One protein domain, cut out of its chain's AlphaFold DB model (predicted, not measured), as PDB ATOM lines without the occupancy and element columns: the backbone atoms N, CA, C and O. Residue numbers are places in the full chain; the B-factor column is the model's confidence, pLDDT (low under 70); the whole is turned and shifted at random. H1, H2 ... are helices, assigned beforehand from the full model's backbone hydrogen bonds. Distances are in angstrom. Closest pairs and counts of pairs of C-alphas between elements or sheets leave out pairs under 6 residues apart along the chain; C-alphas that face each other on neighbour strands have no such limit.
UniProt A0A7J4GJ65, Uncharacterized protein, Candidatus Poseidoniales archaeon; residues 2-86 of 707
ATOM      1  N   HIS A   2     -58.588  24.685  37.374       35.94
ATOM      2  CA  HIS A   2     -57.560  24.314  38.364       35.94
ATOM      3  C   HIS A   2     -57.137  22.828  38.343       35.94
ATOM      4  O   HIS A   2     -55.947  22.555  38.389       35.94
ATOM      5  N   SER A   3     -58.056  21.872  38.144       37.06
ATOM      6  CA  SER A   3     -57.701  20.437  38.078       37.06
ATOM      7  C   SER A   3     -56.913  20.022  36.827       37.06
ATOM      8  O   SER A   3     -56.110  19.101  36.885       37.06
ATOM      9  N   ARG A   4     -57.107  20.708  35.690       34.59
ATOM     10  CA  ARG A   4     -56.323  20.478  34.460       34.59
ATOM     11  C   ARG A   4     -54.940  21.138  34.514       34.59
ATOM     12  O   ARG A   4     -54.034  20.662  33.847       34.59
ATOM     13  N   GLY A   5     -54.791  22.221  35.282       41.66
ATOM     14  CA  GLY A   5     -53.496  22.861  35.532       41.66
ATOM     15  C   GLY A   5     -52.608  22.040  36.469       41.66
ATOM     16  O   GLY A   5     -51.429  21.894  36.181       41.66
ATOM     17  N   ALA A   6     -53.188  21.443  37.518       48.31
ATOM     18  CA  ALA A   6     -52.477  20.557  38.446       48.31
ATOM     19  C   ALA A   6     -51.978  19.267  37.766       48.31
ATOM     20  O   ALA A   6     -50.798  18.956  37.848       48.31
ATOM     21  N   ALA A   7     -52.829  18.589  36.983       51.03
ATOM     22  CA  ALA A   7     -52.439  17.367  36.266       51.03
ATOM     23  C   ALA A   7     -51.354  17.600  35.190       51.03
ATOM     24  O   ALA A   7     -50.513  16.737  34.950       51.03
ATOM     25  N   ASN A   8     -51.350  18.772  34.541       56.19
ATOM     26  CA  ASN A   8     -50.283  19.141  33.606       56.19
ATOM     27  C   ASN A   8     -48.967  19.456  34.329       56.19
ATOM     28  O   ASN A   8     -47.906  19.201  33.769       56.19
ATOM     29  N   TRP A   9     -49.028  20.014  35.541       59.91
ATOM     30  CA  TRP A   9     -47.851  20.323  36.351       59.91
ATOM     31  C   TRP A   9     -47.189  19.053  36.900       59.91
ATOM     32  O   TRP A   9     -45.996  18.870  36.691       59.91
ATOM     33  N   GLU A  10     -47.969  18.128  37.467       61.88
ATOM     34  CA  GLU A  10     -47.483  16.817  37.932       61.88
ATOM     35  C   GLU A  10     -46.824  16.016  36.795       61.88
ATOM     36  O   GLU A  10     -45.713  15.513  36.943       61.88
ATOM     37  N   SER A  11     -47.445  15.982  35.607       63.72
ATOM     38  CA  SER A  11     -46.852  15.324  34.434       63.72
ATOM     39  C   SER A  11     -45.545  15.985  33.976       63.72
ATOM     40  O   SER A  11     -44.662  15.284  33.485       63.72
ATOM     41  N   CYS A  12     -45.408  17.309  34.110       71.56
ATOM     42  CA  CYS A  12     -44.161  18.008  33.789       71.56
ATOM     43  C   CYS A  12     -43.064  17.714  34.821       71.56
ATOM     44  O   CYS A  12     -41.907  17.565  34.432       71.56
ATOM     45  N   GLN A  13     -43.415  17.594  36.107       77.50
ATOM     46  CA  GLN A  13     -42.475  17.255  37.179       77.50
ATOM     47  C   GLN A  13     -41.894  15.847  36.996       77.50
ATOM     48  O   GLN A  13     -40.680  15.682  37.084       77.50
ATOM     49  N   THR A  14     -42.710  14.845  36.650       77.81
ATOM     50  CA  THR A  14     -42.213  13.480  36.396       77.81
ATOM     51  C   THR A  14     -41.259  13.418  35.200       77.81
ATOM     52  O   THR A  14     -40.176  12.853  35.306       77.81
ATOM     53  N   THR A  15     -41.603  14.056  34.074       81.12
ATOM     54  CA  THR A  15     -40.714  14.096  32.897       81.12
ATOM     55  C   THR A  15     -39.422  14.867  33.173       81.12
ATOM     56  O   THR A  15     -38.359  14.477  32.693       81.12
ATOM     57  N   ALA A  16     -39.490  15.948  33.957       82.19
ATOM     58  CA  ALA A  16     -38.304  16.681  34.388       82.19
ATOM     59  C   ALA A  16     -37.402  15.816  35.284       82.19
ATOM     60  O   ALA A  16     -36.193  15.788  35.071       82.19
ATOM     61  N   LEU A  17     -37.978  15.065  36.230       84.94
ATOM     62  CA  LEU A  17     -37.229  14.130  37.074       84.94
ATOM     63  C   LEU A  17     -36.509  13.064  36.248       84.94
ATOM     64  O   LEU A  17     -35.340  12.795  36.514       84.94
ATOM     65  N   ASP A  18     -37.171  12.475  35.252       85.06
ATOM     66  CA  ASP A  18     -36.557  11.471  34.375       85.06
ATOM     67  C   ASP A  18     -35.376  12.070  33.599       85.06
ATOM     68  O   ASP A  18     -34.270  11.530  33.648       85.06
ATOM     69  N   LEU A  19     -35.571  13.242  32.985       85.81
ATOM     70  CA  LEU A  19     -34.532  13.950  32.231       85.81
ATOM     71  C   LEU A  19     -33.319  14.310  33.101       85.81
ATOM     72  O   LEU A  19     -32.178  14.069  32.707       85.81
ATOM     73  N   PHE A  20     -33.542  14.896  34.280       86.75
ATOM     74  CA  PHE A  20     -32.444  15.272  35.172       86.75
ATOM     75  C   PHE A  20     -31.759  14.046  35.780       86.75
ATOM     76  O   PHE A  20     -30.544  14.074  35.982       86.75
ATOM     77  N   THR A  21     -32.497  12.948  35.995       85.44
ATOM     78  CA  THR A  21     -31.908  11.657  36.381       85.44
ATOM     79  C   THR A  21     -30.971  11.155  35.289       85.44
ATOM     80  O   THR A  21     -29.832  10.840  35.599       85.44
ATOM     81  N   GLU A  22     -31.371  11.151  34.016       84.00
ATOM     82  CA  GLU A  22     -30.492  10.732  32.909       84.00
ATOM     83  C   GLU A  22     -29.221  11.594  32.795       84.00
ATOM     84  O   GLU A  22     -28.136  11.085  32.506       84.00
ATOM     85  N   GLN A  23     -29.336  12.896  33.071       83.88
ATOM     86  CA  GLN A  23     -28.204  13.832  33.095       83.88
ATOM     87  C   GLN A  23     -27.337  13.708  34.361       83.88
ATOM     88  O   GLN A  23     -26.225  14.239  34.407       83.88
ATOM     89  N   GLY A  24     -27.826  13.005  35.385       82.12
ATOM     90  CA  GLY A  24     -27.190  12.870  36.692       82.12
ATOM     91  C   GLY A  24     -27.157  14.159  37.510       82.12
ATOM     92  O   GLY A  24     -26.299  14.284  38.388       82.12
ATOM     93  N   ASP A  25     -28.035  15.125  37.228       87.94
ATOM     94  CA  ASP A  25     -28.028  16.451  37.852       87.94
ATOM     95  C   ASP A  25     -28.762  16.466  39.202       87.94
ATOM     96  O   ASP A  25     -29.951  16.762  39.301       87.94
ATOM     97  N   ALA A  26     -28.027  16.122  40.259       89.81
ATOM     98  CA  ALA A  26     -28.558  16.003  41.613       89.81
ATOM     99  C   ALA A  26     -29.190  17.293  42.162       89.81
ATOM    100  O   ALA A  26     -30.110  17.198  42.971       89.81
ATOM    101  N   ASP A  27     -28.734  18.474  41.734       90.06
ATOM    102  CA  ASP A  27     -29.266  19.750  42.226       90.06
ATOM    103  C   ASP A  27     -30.693  19.964  41.704       90.06
ATOM    104  O   ASP A  27     -31.642  20.096  42.478       90.06
ATOM    105  N   TYR A  28     -30.891  19.842  40.387       89.38
ATOM    106  CA  TYR A  28     -32.225  19.955  39.796       89.38
ATOM    107  C   TYR A  28     -33.161  18.805  40.178       89.38
ATOM    108  O   TYR A  28     -34.350  19.052  40.386       89.38
ATOM    109  N   ILE A  29     -32.660  17.569  40.329       89.56
ATOM    110  CA  ILE A  29     -33.472  16.466  40.874       89.56
ATOM    111  C   ILE A  29     -33.966  16.840  42.277       89.56
ATOM    112  O   ILE A  29     -35.154  16.715  42.565       89.56
ATOM    113  N   GLY A  30     -33.068  17.337  43.133       89.44
ATOM    114  CA  GLY A  30     -33.390  17.761  44.490       89.44
ATOM    115  C   GLY A  30     -34.433  18.877  44.537       89.44
ATOM    116  O   GLY A  30     -35.413  18.760  45.271       89.44
ATOM    117  N   LEU A  31     -34.273  19.920  43.715       90.56
ATOM    118  CA  LEU A  31     -35.222  21.036  43.633       90.56
ATOM    119  C   LEU A  31     -36.629  20.578  43.230       90.56
ATOM    120  O   LEU A  31     -37.604  21.013  43.838       90.56
ATOM    121  N   VAL A  32     -36.746  19.670  42.255       89.50
ATOM    122  CA  VAL A  32     -38.056  19.142  41.837       89.50
ATOM    123  C   VAL A  32     -38.677  18.271  42.933       89.50
ATOM    124  O   VAL A  32     -39.868  18.403  43.209       89.50
ATOM    125  N   LEU A  33     -37.889  17.416  43.597       89.31
ATOM    126  CA  LEU A  33     -38.389  16.582  44.699       89.31
ATOM    127  C   LEU A  33     -38.823  17.418  45.913       89.31
ATOM    128  O   LEU A  33     -39.803  17.069  46.565       89.31
ATOM    129  N   MET A  34     -38.139  18.525  46.206       90.62
ATOM    130  CA  MET A  34     -38.487  19.416  47.316       90.62
ATOM    131  C   MET A  34     -39.860  20.088  47.132       90.62
ATOM    132  O   MET A  34     -40.540  20.375  48.116       90.62
ATOM    133  N   GLU A  35     -40.298  20.310  45.888       88.00
ATOM    134  CA  GLU A  35     -41.623  20.869  45.576       88.00
ATOM    135  C   GLU A  35     -42.764  19.838  45.647       88.00
ATOM    136  O   GLU A  35     -43.939  20.214  45.646       88.00
ATOM    137  N   MET A  36     -42.442  18.544  45.687       86.19
ATOM    138  CA  MET A  36     -43.416  17.454  45.694       86.19
ATOM    139  C   MET A  36     -43.756  17.023  47.129       86.19
ATOM    140  O   MET A  36     -42.886  16.733  47.952       86.19
ATOM    141  N   GLU A  37     -45.048  16.923  47.444       83.06
ATOM    142  CA  GLU A  37     -45.496  16.463  48.761       83.06
ATOM    143  C   GLU A  37     -45.208  14.960  48.932       83.06
ATOM    144  O   GLU A  37     -45.611  14.140  48.109       83.06
ATOM    145  N   GLY A  38     -44.484  14.584  49.991       82.88
ATOM    146  CA  GLY A  38     -44.141  13.181  50.262       82.88
ATOM    147  C   GLY A  38     -43.103  12.565  49.313       82.88
ATOM    148  O   GLY A  38     -42.957  11.343  49.289       82.88
ATOM    149  N   ALA A  39     -42.355  13.381  48.561       85.00
ATOM    150  CA  ALA A  39     -41.436  12.926  47.514       85.00
ATOM    151  C   ALA A  39     -40.401  11.892  47.975       85.00
ATOM    152  O   ALA A  39     -40.095  10.967  47.233       85.00
ATOM    153  N   ALA A  40     -39.893  12.014  49.206       85.56
ATOM    154  CA  ALA A  40     -38.903  11.086  49.752       85.56
ATOM    155  C   ALA A  40     -39.425   9.646  49.871       85.56
ATOM    156  O   ALA A  40     -38.676   8.701  49.650       85.56
ATOM    157  N   ALA A  41     -40.711   9.484  50.190       84.88
ATOM    158  CA  ALA A  41     -41.351   8.173  50.241       84.88
ATOM    159  C   ALA A  41     -41.810   7.701  48.855       84.88
ATOM    160  O   ALA A  41     -41.850   6.503  48.598       84.88
ATOM    161  N   ALA A  42     -42.164   8.640  47.972       83.12
ATOM    162  CA  ALA A  42     -42.621   8.338  46.622       83.12
ATOM    163  C   ALA A  42     -41.479   7.987  45.654       83.12
ATOM    164  O   ALA A  42     -41.715   7.215  44.737       83.12
ATOM    165  N   HIS A  43     -40.278   8.545  45.852       85.94
ATOM    166  CA  HIS A  43     -39.099   8.365  44.995       85.94
ATOM    167  C   HIS A  43     -37.809   8.106  45.801       85.94
ATOM    168  O   HIS A  43     -36.818   8.835  45.640       85.94
ATOM    169  N   PRO A  44     -37.782   7.084  46.676       86.31
ATOM    170  CA  PRO A  44     -36.684   6.841  47.610       86.31
ATOM    171  C   PRO A  44     -35.301   6.747  46.950       86.31
ATOM    172  O   PRO A  44     -34.349   7.361  47.436       86.31
ATOM    173  N   TYR A  45     -35.172   6.063  45.807       85.75
ATOM    174  CA  TYR A  45     -33.881   5.933  45.121       85.75
ATOM    175  C   TYR A  45     -33.330   7.270  44.620       85.75
ATOM    176  O   TYR A  45     -32.131   7.529  44.722       85.75
ATOM    177  N   ARG A  46     -34.196   8.145  44.094       88.06
ATOM    178  CA  ARG A  46     -33.794   9.482  43.631       88.06
ATOM    179  C   ARG A  46     -33.438  10.383  44.805       88.06
ATOM    180  O   ARG A  46     -32.473  11.131  44.711       88.06
ATOM    181  N   SER A  47     -34.154  10.277  45.922       90.50
ATOM    182  CA  SER A  47     -33.803  10.999  47.149       90.50
ATOM    183  C   SER A  47     -32.426  10.595  47.686       90.50
ATOM    184  O   SER A  47     -31.640  11.472  48.045       90.50
ATOM    185  N   LEU A  48     -32.087   9.301  47.673       88.38
ATOM    186  CA  LEU A  48     -30.750   8.822  48.051       88.38
ATOM    187  C   LEU A  48     -29.669   9.211  47.035       88.38
ATOM    188  O   LEU A  48     -28.562   9.596  47.414       88.38
ATOM    189  N   LEU A  49     -29.987   9.185  45.738       90.31
ATOM    190  CA  LEU A  49     -29.087   9.674  44.696       90.31
ATOM    191  C   LEU A  49     -28.699  11.137  44.950       90.31
ATOM    192  O   LEU A  49     -27.512  11.471  44.932       90.31
ATOM    193  N   VAL A  50     -29.688  11.995  45.223       92.31
ATOM    194  CA  VAL A  50     -29.451  13.401  45.574       92.31
ATOM    195  C   VAL A  50     -28.598  13.484  46.837       92.31
ATOM    196  O   VAL A  50     -27.597  14.192  46.826       92.31
ATOM    197  N   HIS A  51     -28.903  12.706  47.881       90.62
ATOM    198  CA  HIS A  51     -28.108  12.683  49.112       90.62
ATOM    199  C   HIS A  51     -26.604  12.452  48.870       90.62
ATOM    200  O   HIS A  51     -25.769  13.144  49.455       90.62
ATOM    201  N   HIS A  52     -26.236  11.528  47.980       89.25
ATOM    202  CA  HIS A  52     -24.825  11.217  47.726       89.25
ATOM    203  C   HIS A  52     -24.126  12.129  46.716       89.25
ATOM    204  O   HIS A  52     -22.888  12.212  46.731       89.25
ATOM    205  N   LEU A  53     -24.883  12.756  45.815       92.50
ATOM    206  CA  LEU A  53     -24.345  13.501  44.675       92.50
ATOM    207  C   LEU A  53     -24.553  15.015  44.760       92.50
ATOM    208  O   LEU A  53     -24.004  15.724  43.916       92.50
ATOM    209  N   LEU A  54     -25.296  15.518  45.752       93.12
ATOM    210  CA  LEU A  54     -25.569  16.946  45.886       93.12
ATOM    211  C   LEU A  54     -24.254  17.750  45.948       93.12
ATOM    212  O   LEU A  54     -23.374  17.437  46.766       93.12
ATOM    213  N   PRO A  55     -24.087  18.783  45.103       91.25
ATOM    214  CA  PRO A  55     -22.919  19.647  45.166       91.25
ATOM    215  C   PRO A  55     -22.922  20.455  46.466       91.25
ATOM    216  O   PRO A  55     -23.965  20.839  46.984       91.25
ATOM    217  N   ALA A  56     -21.742  20.761  47.001       89.00
ATOM    218  CA  ALA A  56     -21.640  21.476  48.271       89.00
ATOM    219  C   ALA A  56     -22.156  22.922  48.210       89.00
ATOM    220  O   ALA A  56     -22.496  23.492  49.242       89.00
ATOM    221  N   HIS A  57     -22.187  23.522  47.018       87.62
ATOM    222  CA  HIS A  57     -22.695  24.876  46.791       87.62
ATOM    223  C   HIS A  57     -24.212  24.925  46.538       87.62
ATOM    224  O   HIS A  57     -24.709  25.983  46.153       87.62
ATOM    225  N   ALA A  58     -24.917  23.800  46.713       88.81
ATOM    226  CA  ALA A  58     -26.368  23.733  46.599       88.81
ATOM    227  C   ALA A  58     -27.067  24.687  47.582       88.81
ATOM    228  O   ALA A  58     -26.488  25.138  48.576       88.81
ATOM    229  N   ASP A  59     -28.329  24.992  47.286       87.50
ATOM    230  CA  ASP A  59     -29.139  25.877  48.116       87.50
ATOM    231  C   ASP A  59     -29.288  25.329  49.556       87.50
ATOM    232  O   ASP A  59     -29.586  24.143  49.731       87.50
ATOM    233  N   PRO A  60     -29.128  26.162  50.606       85.75
ATOM    234  CA  PRO A  60     -29.237  25.704  51.990       85.75
ATOM    235  C   PRO A  60     -30.568  25.027  52.339       85.75
ATOM    236  O   PRO A  60     -30.570  24.099  53.147       85.75
ATOM    237  N   ALA A  61     -31.692  25.445  51.741       88.56
ATOM    238  CA  ALA A  61     -32.979  24.802  52.001       88.56
ATOM    239  C   ALA A  61     -33.030  23.396  51.388       88.56
ATOM    240  O   ALA A  61     -33.575  22.475  51.999       88.56
ATOM    241  N   LEU A  62     -32.400  23.204  50.224       90.56
ATOM    242  CA  LEU A  62     -32.257  21.884  49.617       90.56
ATOM    243  C   LEU A  62     -31.371  20.970  50.476       90.56
ATOM    244  O   LEU A  62     -31.720  19.813  50.702       90.56
ATOM    245  N   CYS A  63     -30.266  21.491  51.014       87.69
ATOM    246  CA  CYS A  63     -29.408  20.768  51.955       87.69
ATOM    247  C   CYS A  63     -30.187  20.265  53.188       87.69
ATOM    248  O   CYS A  63     -30.086  19.090  53.550       87.69
ATOM    249  N   GLU A  64     -30.993  21.132  53.811       87.88
ATOM    250  CA  GLU A  64     -31.845  20.768  54.954       87.88
ATOM    251  C   GLU A  64     -32.915  19.737  54.572       87.88
ATOM    252  O   GLU A  64     -33.139  18.763  55.300       87.88
ATOM    253  N   TRP A  65     -33.543  19.904  53.403       92.44
ATOM    254  CA  TRP A  65     -34.528  18.955  52.895       92.44
ATOM    255  C   TRP A  65     -33.918  17.563  52.712       92.44
ATOM    256  O   TRP A  65     -34.465  16.597  53.244       92.44
ATOM    257  N   VAL A  66     -32.756  17.451  52.056       89.81
ATOM    258  CA  VAL A  66     -32.060  16.172  51.821       89.81
ATOM    259  C   VAL A  66     -31.759  15.444  53.134       89.81
ATOM    260  O   VAL A  66     -31.982  14.234  53.229       89.81
ATOM    261  N   ALA A  67     -31.300  16.166  54.162       85.69
ATOM    262  CA  ALA A  67     -31.021  15.590  55.476       85.69
ATOM    263  C   ALA A  67     -32.280  14.983  56.126       85.69
ATOM    264  O   ALA A  67     -32.216  13.906  56.719       85.69
ATOM    265  N   SER A  68     -33.435  15.638  55.970       87.69
ATOM    266  CA  SER A  68     -34.726  15.132  56.462       87.69
ATOM    267  C   SER A  68     -35.340  14.034  55.580       87.69
ATOM    268  O   SER A  68     -36.046  13.158  56.082       87.69
ATOM    269  N   ALA A  69     -35.050  14.050  54.277       88.81
ATOM    270  CA  ALA A  69     -35.587  13.119  53.292       88.81
ATOM    271  C   ALA A  69     -34.921  11.741  53.363       88.81
ATOM    272  O   ALA A  69     -35.603  10.735  53.178       88.81
ATOM    273  N   ARG A  70     -33.617  11.670  53.671       87.75
ATOM    274  CA  ARG A  70     -32.863  10.405  53.758       87.75
ATOM    275  C   ARG A  70     -33.537   9.333  54.632       87.75
ATOM    276  O   ARG A  70     -33.777   8.249  54.106       87.75
ATOM    277  N   PRO A  71     -33.875   9.567  55.917       83.44
ATOM    278  CA  PRO A  71     -34.485   8.522  56.747       83.44
ATOM    279  C   PRO A  71     -35.856   8.073  56.222       83.44
ATOM    280  O   PRO A  71     -36.199   6.899  56.329       83.44
ATOM    281  N   VAL A  72     -36.625   8.986  55.616       85.56
ATOM    282  CA  VAL A  72     -37.923   8.666  55.000       85.56
ATOM    283  C   VAL A  72     -37.733   7.798  53.757       85.56
ATOM    284  O   VAL A  72     -38.450   6.815  53.590       85.56
ATOM    285  N   ALA A  73     -36.748   8.130  52.920       86.31
ATOM    286  CA  ALA A  73     -36.395   7.349  51.745       86.31
ATOM    287  C   ALA A  73     -35.937   5.939  52.135       86.31
ATOM    288  O   ALA A  73     -36.464   4.973  51.596       86.31
ATOM    289  N   ILE A  74     -35.048   5.809  53.127       79.25
ATOM    290  CA  ILE A  74     -34.589   4.505  53.639       79.25
ATOM    291  C   ILE A  74     -35.770   3.654  54.119       79.25
ATOM    292  O   ILE A  74     -35.873   2.486  53.755       79.25
ATOM    293  N   ALA A  75     -36.699   4.242  54.878       77.69
ATOM    294  CA  ALA A  75     -37.878   3.532  55.373       77.69
ATOM    295  C   ALA A  75     -38.860   3.115  54.258       77.69
ATOM    296  O   ALA A  75     -39.591   2.139  54.414       77.69
ATOM    297  N   ALA A  76     -38.898   3.845  53.140       78.62
ATOM    298  CA  ALA A  76     -39.809   3.592  52.024       78.62
ATOM    299  C   ALA A  76     -39.293   2.551  51.008       78.62
ATOM    300  O   ALA A  76     -40.050   2.138  50.126       78.62
ATOM    301  N   LEU A  77     -38.043   2.083  51.130       73.62
ATOM    302  CA  LEU A  77     -37.361   1.218  50.147       73.62
ATOM    303  C   LEU A  77     -37.903  -0.220  50.001       73.62
ATOM    304  O   LEU A  77     -37.260  -1.056  49.377       73.62
ATOM    305  N   ALA A  78     -39.113  -0.508  50.473       54.53
ATOM    306  CA  ALA A  78     -39.781  -1.795  50.288       54.53
ATOM    307  C   ALA A  78     -40.780  -1.831  49.107       54.53
ATOM    308  O   ALA A  78     -41.381  -2.878  48.866       54.53
ATOM    309  N   GLN A  79     -41.035  -0.709  48.405       49.75
ATOM    310  CA  GLN A  79     -42.223  -0.593  47.530       49.75
ATOM    311  C   GLN A  79     -42.043   0.010  46.123       49.75
ATOM    312  O   GLN A  79     -43.033   0.072  45.394       49.75
ATOM    313  N   GLU A  80     -40.847   0.413  45.678       48.56
ATOM    314  CA  GLU A  80     -40.678   1.026  44.341       48.56
ATOM    315  C   GLU A  80     -39.877   0.145  43.362       48.56
ATOM    316  O   GLU A  80     -38.867  -0.461  43.720       48.56
ATOM    317  N   SER A  81     -40.315   0.102  42.098       51.16
ATOM    318  CA  SER A  81     -39.540  -0.442  40.974       51.16
ATOM    319  C   SER A  81     -38.482   0.567  40.513       51.16
ATOM    320  O   SER A  81     -38.794   1.751  40.415       51.16
ATOM    321  N   SER A  82     -37.289   0.086  40.145       53.81
ATOM    322  CA  SER A  82     -36.050   0.815  39.784       53.81
ATOM    323  C   SER A  82     -36.144   1.970  38.768       53.81
ATOM    324  O   SER A  82     -35.177   2.716  38.606       53.81
ATOM    325  N   GLY A  83     -37.290   2.181  38.115       62.34
ATOM    326  CA  GLY A  83     -37.533   3.328  37.241       62.34
ATOM    327  C   GLY A  83     -36.432   3.519  36.190       62.34
ATOM    328  O   GLY A  83     -36.157   2.622  35.401       62.34
ATOM    329  N   VAL A  84     -35.824   4.711  36.177       66.62
ATOM    330  CA  VAL A  84     -34.780   5.153  35.224       66.62
ATOM    331  C   VAL A  84     -33.358   4.744  35.659       66.62
ATOM    332  O   VAL A  84     -32.411   4.884  34.888       66.62
ATOM    333  N   LEU A  85     -33.172   4.251  36.887       82.00
ATOM    334  CA  LEU A  85     -31.848   3.906  37.410       82.00
ATOM    335  C   LEU A  85     -31.441   2.489  36.999       82.00
ATOM    336  O   LEU A  85     -32.240   1.558  37.055       82.00
ATOM    337  N   SER A  86     -30.173   2.326  36.614       85.50
ATOM    338  CA  SER A  86     -29.603   1.008  36.328       85.50
ATOM    339  C   SER A  86     -29.373   0.202  37.607       85.50
ATOM    340  O   SER A  86     -29.155   0.776  38.678       85.50
TER     341      SER A  86
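This is residues 2 to 86 of the 707 residues of an uncharacterized protein of Candidatus Poseidoniales archaeon (UniProt A0A7J4GJ65). Look for a small body of crossed helices, H2 to H5, with H5 crossing H2; the long helix H1 packs on H2 with residues 13 to 21 and sticks out with residues 2 to 9. The printed part has 85 residues, 62 of them in five named helices, H1 to H5 in order along the chain, with no named strand; the class is all helix. The whole is compact, radius of gyration of the C-alphas 12.6 A, spanning 36 by 30 by 23 A.

Start at H1, residues 2 to 23, a hairpin with H2, residues 26 to 34: the C-alphas of Leu 17 and Ile 29 are closest, 5.8 A. H3, residues 39 to 42, touches H5, residues 60 to 76, closest at C-alphas 40 and 73, 4.9 A. H4, residues 44 to 53, touches H2, closest at C-alphas 50 and 26, 4.8 A. H4 and H5 form a hairpin, closest at C-alphas 44 and 73, 4.2 A. Every O i to N i+4 pair is within hydrogen-bond range in H1, H2 and H4, 11 of 13 in H5; H3 is too short for one.

Find C-alpha 2 at (-57.560, 24.314, 38.364); H1 runs 31.6 A. H5 runs 24.5 A to C-alpha 76 at (-39.809, 3.592, 52.024), with a kink of 35 degrees near residue 70.

The printed part has no cut and no long link. Look for pLDDT under 70 at residues 2 to 11 and 78 to 84.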